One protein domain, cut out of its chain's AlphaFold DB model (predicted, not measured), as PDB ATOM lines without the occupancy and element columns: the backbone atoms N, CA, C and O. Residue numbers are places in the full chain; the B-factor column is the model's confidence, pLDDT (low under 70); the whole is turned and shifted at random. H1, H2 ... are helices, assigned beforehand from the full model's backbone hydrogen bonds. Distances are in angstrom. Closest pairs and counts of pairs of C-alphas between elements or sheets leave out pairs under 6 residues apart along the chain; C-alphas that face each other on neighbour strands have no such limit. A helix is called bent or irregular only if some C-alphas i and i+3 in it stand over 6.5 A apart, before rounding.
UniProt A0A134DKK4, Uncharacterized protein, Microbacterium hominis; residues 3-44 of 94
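What this domain is: This is residues 3 to 44 of the 94 residues of an uncharacterized protein of Microbacterium hominis (UniProt A0A134DKK4). A helical hairpin with unequal legs: the short helix H1 folds back, across a tight link, on the first arm of the longer, bent helix H2, and the far part of H2, from residue 34 on, sticks out beyond the hairpin and makes the length. The printed part has 42 residues with two named helices, H1 then H2, and no named strand; its class is all helix. The whole is loose, with a radius of gyration of the C-alphas of 12.1 A, and its outline is a rod spanning 40 by 19 by 10 A.

Where its parts are: H1 holds residues 3 to 14 and is 15.9 A long from C-alpha 3 at (-66.114, 17.618, 116.591) to C-alpha 14. By its hydrogen bonds H2 was assigned as one helix, residues 20 to 43, but it is bent: C-alphas 30 and 33 are 6.8 A apart. Its arm H2a, residues 20 to 30, begins with C-alpha 20 at (-75.807, 1.437, 101.536) and is 16.2 A long. Its arm H2b, residues 33 to 43, is 15.1 A long and ends with C-alpha 43 at (-46.697, 12.162, 110.376).

How they stand to each other: H1 and H2a form a helical hairpin and touch, their closest C-alphas being those of Cys 8 and Ala 29, 5.4 A apart. They run opposite ways at a shallow tilt of 24 degrees. H2a and H2b stand at a steep tilt of 56 degrees. H1 and H2b are close but not clearly touching; their closest C-alphas, those of Arg 5 and Pro 33, are 7.4 A apart. In H1 and H2b every O i to N i+4 pair is within hydrogen-bond range; in H2a 6 of 7 are.

The domain as a whole: The C-alphas of Pro 17 and Ala 44, the two farthest apart, are 39.9 A from each other. Residues 34 to 44, of which 34 to 43 belong to H2, stand free. The printed part has no cut. Mean pLDDT of the printed part is 72.7, and residues 11 to 19 are among those under 70.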
ATOM      1  N   VAL A   3     -65.263  17.064 117.650       70.75
ATOM      2  CA  VAL A   3     -66.114  17.618 116.591       70.75
ATOM      3  C   VAL A   3     -66.247  16.683 115.388       70.75
ATOM      4  O   VAL A   3     -67.350  16.501 114.897       70.75
ATOM      5  N   ILE A   4     -65.163  16.032 114.947       70.69
ATOM      6  CA  ILE A   4     -65.209  15.134 113.781       70.69
ATOM      7  C   ILE A   4     -66.058  13.880 114.050       70.69
ATOM      8  O   ILE A   4     -66.813  13.438 113.189       70.69
ATOM      9  N   ARG A   5     -65.980  13.342 115.276       69.00
ATOM     10  CA  ARG A   5     -66.791  12.208 115.739       69.00
ATOM     11  C   ARG A   5     -68.265  12.600 115.822       69.00
ATOM     12  O   ARG A   5     -69.109  11.877 115.310       69.00
ATOM     13  N   VAL A   6     -68.555  13.760 116.417       74.38
ATOM     14  CA  VAL A   6     -69.916  14.305 116.551       74.38
ATOM     15  C   VAL A   6     -70.523  14.608 115.180       74.38
ATOM     16  O   VAL A   6     -71.657  14.220 114.934       74.38
ATOM     17  N   ALA A   7     -69.768  15.208 114.258       73.81
ATOM     18  CA  ALA A   7     -70.218  15.447 112.888       73.81
ATOM     19  C   ALA A   7     -70.557  14.129 112.174       73.81
ATOM     20  O   ALA A   7     -71.635  14.016 111.604       73.81
ATOM     21  N   CYS A   8     -69.704  13.102 112.273       68.00
ATOM     22  CA  CYS A   8     -69.995  11.770 111.726       68.00
ATOM     23  C   CYS A   8     -71.294  11.166 112.292       68.00
ATOM     24  O   CYS A   8     -72.097  10.623 111.538       68.00
ATOM     25  N   PHE A   9     -71.532  11.303 113.600       69.19
ATOM     26  CA  PHE A   9     -72.751  10.814 114.253       69.19
ATOM     27  C   PHE A   9     -74.003  11.586 113.801       69.19
ATOM     28  O   PHE A   9     -75.031  10.986 113.502       69.19
ATOM     29  N   VAL A  10     -73.904  12.915 113.693       72.75
ATOM     30  CA  VAL A  10     -74.990  13.789 113.216       72.75
ATOM     31  C   VAL A  10     -75.321  13.504 111.751       72.75
ATOM     32  O   VAL A  10     -76.494  13.399 111.411       72.75
ATOM     33  N   LEU A  11     -74.313  13.317 110.893       66.62
ATOM     34  CA  LEU A  11     -74.518  12.944 109.492       66.62
ATOM     35  C   LEU A  11     -75.171  11.559 109.368       66.62
ATOM     36  O   LEU A  11     -76.055  11.387 108.538       66.62
ATOM     37  N   MET A  12     -74.812  10.592 110.216       63.88
ATOM     38  CA  MET A  12     -75.457   9.274 110.235       63.88
ATOM     39  C   MET A  12     -76.938   9.334 110.645       63.88
ATOM     40  O   MET A  12     -77.744   8.587 110.099       63.88
ATOM     41  N   VAL A  13     -77.312  10.230 111.566       65.19
ATOM     42  CA  VAL A  13     -78.716  10.456 111.964       65.19
ATOM     43  C   VAL A  13     -79.488  11.244 110.897       65.19
ATOM     44  O   VAL A  13     -80.650  10.941 110.625       65.19
ATOM     45  N   ALA A  14     -78.850  12.235 110.267       62.75
ATOM     46  CA  ALA A  14     -79.463  13.080 109.243       62.75
ATOM     47  C   ALA A  14     -79.641  12.366 107.889       62.75
ATOM     48  O   ALA A  14     -80.560  12.692 107.142       62.75
ATOM     49  N   VAL A  15     -78.801  11.374 107.572       63.22
ATOM     50  CA  VAL A  15     -78.925  10.527 106.375       63.22
ATOM     51  C   VAL A  15     -79.845   9.340 106.695       63.22
ATOM     52  O   VAL A  15     -79.411   8.206 106.860       63.22
ATOM     53  N   THR A  16     -81.148   9.601 106.799       54.56
ATOM     54  CA  THR A  16     -82.202   8.570 106.758       54.56
ATOM     55  C   THR A  16     -82.803   8.571 105.351       54.56
ATOM     56  O   THR A  16     -83.480   9.521 104.965       54.56
ATOM     57  N   PRO A  17     -82.461   7.566 104.523       59.66
ATOM     58  CA  PRO A  17     -83.128   6.264 104.582       59.66
ATOM     59  C   PRO A  17     -82.149   5.075 104.603       59.66
ATOM     60  O   PRO A  17     -81.000   5.181 104.183       59.66
ATOM     61  N   TYR A  18     -82.631   3.925 105.086       58.84
ATOM     62  CA  TYR A  18     -81.942   2.629 105.133       58.84
ATOM     63  C   TYR A  18     -81.376   2.211 103.765       58.84
ATOM     64  O   TYR A  18     -82.022   1.510 102.989       58.84
ATOM     65  N   GLY A  19     -80.156   2.637 103.468       68.44
ATOM     66  CA  GLY A  19     -79.453   2.332 102.230       68.44
ATOM     67  C   GLY A  19     -77.966   2.147 102.480       68.44
ATOM     68  O   GLY A  19     -77.467   2.370 103.579       68.44
ATOM     69  N   TRP A  20     -77.234   1.762 101.440       70.31
ATOM     70  CA  TRP A  20     -75.807   1.437 101.536       70.31
ATOM     71  C   TRP A  20     -74.931   2.568 102.123       70.31
ATOM     72  O   TRP A  20     -73.890   2.306 102.724       70.31
ATOM     73  N   TYR A  21     -75.377   3.824 102.018       65.50
ATOM     74  CA  TYR A  21     -74.681   4.996 102.547       65.50
ATOM     75  C   TYR A  21     -74.634   5.062 104.083       65.50
ATOM     76  O   TYR A  21     -73.645   5.551 104.627       65.50
ATOM     77  N   THR A  22     -75.636   4.551 104.808       70.62
ATOM     78  CA  THR A  22     -75.615   4.576 106.287       70.62
ATOM     79  C   THR A  22     -74.522   3.669 106.848       70.62
ATOM     80  O   THR A  22     -73.873   4.023 107.832       70.62
ATOM     81  N   TRP A  23     -74.241   2.548 106.176       72.44
ATOM     82  CA  TRP A  23     -73.120   1.664 106.503       72.44
ATOM     83  C   TRP A  23     -71.760   2.337 106.301       72.44
ATOM     84  O   TRP A  23     -70.878   2.178 107.142       72.44
ATOM     85  N   LEU A  24     -71.594   3.129 105.236       75.38
ATOM     86  CA  LEU A  24     -70.370   3.905 105.012       75.38
ATOM     87  C   LEU A  24     -70.153   4.969 106.092       75.38
ATOM     88  O   LEU A  24     -69.043   5.085 106.613       75.38
ATOM     89  N   PHE A  25     -71.196   5.716 106.466       72.12
ATOM     90  CA  PHE A  25     -71.099   6.713 107.538       72.12
ATOM     91  C   PHE A  25     -70.856   6.070 108.910       72.12
ATOM     92  O   PHE A  25     -70.032   6.572 109.677       72.12
ATOM     93  N   GLY A  26     -71.486   4.927 109.195       72.56
ATOM     94  CA  GLY A  26     -71.259   4.165 110.424       72.56
ATOM     95  C   GLY A  26     -69.843   3.600 110.526       72.56
ATOM     96  O   GLY A  26     -69.166   3.804 111.535       72.56
ATOM     97  N   ALA A  27     -69.348   2.960 109.464       78.81
ATOM     98  CA  ALA A  27     -67.965   2.492 109.400       78.81
ATOM     99  C   ALA A  27     -66.986   3.670 109.538       78.81
ATOM    100  O   ALA A  27     -66.077   3.636 110.370       78.81
ATOM    101  N   GLY A  28     -67.214   4.759 108.799       74.62
ATOM    102  CA  GLY A  28     -66.425   5.986 108.891       74.62
ATOM    103  C   GLY A  28     -66.328   6.521 110.323       74.62
ATOM    104  O   GLY A  28     -65.226   6.771 110.803       74.62
ATOM    105  N   ALA A  29     -67.440   6.605 111.058       73.94
ATOM    106  CA  ALA A  29     -67.461   7.080 112.445       73.94
ATOM    107  C   ALA A  29     -66.618   6.220 113.416       73.94
ATOM    108  O   ALA A  29     -66.094   6.734 114.417       73.94
ATOM    109  N   MET A  30     -66.471   4.926 113.119       77.75
ATOM    110  CA  MET A  30     -65.686   3.969 113.901       77.75
ATOM    111  C   MET A  30     -64.188   4.046 113.571       77.75
ATOM    112  O   MET A  30     -63.363   4.036 114.483       77.75
ATOM    113  N   PHE A  31     -63.837   4.148 112.283       79.81
ATOM    114  CA  PHE A  31     -62.457   4.016 111.798       79.81
ATOM    115  C   PHE A  31     -61.702   5.345 111.647       79.81
ATOM    116  O   PHE A  31     -60.510   5.406 111.943       79.81
ATOM    117  N   LEU A  32     -62.374   6.428 111.242       78.62
ATOM    118  CA  LEU A  32     -61.802   7.780 111.124       78.62
ATOM    119  C   LEU A  32     -60.973   8.244 112.346       78.62
ATOM    120  O   LEU A  32     -59.867   8.743 112.151       78.62
ATOM    121  N   PRO A  33     -61.422   8.072 113.603       76.44
ATOM    122  CA  PRO A  33     -60.586   8.319 114.792       76.44
ATOM    123  C   PRO A  33     -59.284   7.521 114.874       76.44
ATOM    124  O   PRO A  33     -58.281   8.056 115.328       76.44
ATOM    125  N   TYR A  34     -59.302   6.244 114.494       81.00
ATOM    126  CA  TYR A  34     -58.147   5.363 114.589       81.00
ATOM    127  C   TYR A  34     -57.103   5.801 113.566       81.00
ATOM    128  O   TYR A  34     -55.955   6.062 113.920       81.00
ATOM    129  N   PHE A  35     -57.540   6.012 112.323       83.50
ATOM    130  CA  PHE A  35     -56.682   6.542 111.271       83.50
ATOM    131  C   PHE A  35     -56.140   7.931 111.604       83.50
ATOM    132  O   PHE A  35     -54.970   8.180 111.347       83.50
ATOM    133  N   ALA A  36     -56.928   8.813 112.228       83.31
ATOM    134  CA  ALA A  36     -56.450  10.134 112.632       83.31
ATOM    135  C   ALA A  36     -55.250  10.057 113.591       83.31
ATOM    136  O   ALA A  36     -54.280  10.789 113.409       83.31
ATOM    137  N   VAL A  37     -55.289   9.160 114.582       81.81
ATOM    138  CA  VAL A  37     -54.186   8.992 115.544       81.81
ATOM    139  C   VAL A  37     -52.993   8.300 114.893       81.81
ATOM    140  O   VAL A  37     -51.866   8.741 115.074       81.81
ATOM    141  N   VAL A  38     -53.220   7.260 114.085       85.75
ATOM    142  CA  VAL A  38     -52.144   6.570 113.355       85.75
ATOM    143  C   VAL A  38     -51.431   7.528 112.403       85.75
ATOM    144  O   VAL A  38     -50.208   7.590 112.412       85.75
ATOM    145  N   ILE A  39     -52.176   8.314 111.623       83.88
ATOM    146  CA  ILE A  39     -51.603   9.308 110.713       83.88
ATOM    147  C   ILE A  39     -50.864  10.381 111.504       83.88
ATOM    148  O   ILE A  39     -49.751  10.707 111.126       83.88
ATOM    149  N   ALA A  40     -51.410  10.900 112.607       80.81
ATOM    150  CA  ALA A  40     -50.699  11.871 113.442       80.81
ATOM    151  C   ALA A  40     -49.394  11.299 114.018       80.81
ATOM    152  O   ALA A  40     -48.381  11.989 114.037       80.81
ATOM    153  N   ASN A  41     -49.405  10.031 114.426       81.81
ATOM    154  CA  ASN A  41     -48.238   9.347 114.979       81.81
ATOM    155  C   ASN A  41     -47.181   9.021 113.916       81.81
ATOM    156  O   ASN A  41     -46.000   9.016 114.233       81.81
ATOM    157  N   VAL A  42     -47.586   8.740 112.673       80.81
ATOM    158  CA  VAL A  42     -46.666   8.483 111.549       80.81
ATOM    159  C   VAL A  42     -46.181   9.792 110.909       80.81
ATOM    160  O   VAL A  42     -45.055   9.860 110.423       80.81
ATOM    161  N   ALA A  43     -47.017  10.834 110.900       72.94
ATOM    162  CA  ALA A  43     -46.697  12.162 110.376       72.94
ATOM    163  C   ALA A  43     -45.859  12.997 111.351       72.94
ATOM    164  O   ALA A  43     -45.119  13.881 110.919       72.94
ATOM    165  N   ALA A  44     -45.936  12.709 112.652       67.75
ATOM    166  CA  ALA A  44     -44.874  13.055 113.579       67.75
ATOM    167  C   ALA A  44     -43.637  12.253 113.152       67.75
ATOM    168  O   ALA A  44     -43.501  11.079 113.487       67.75
TER     169      ALA A  44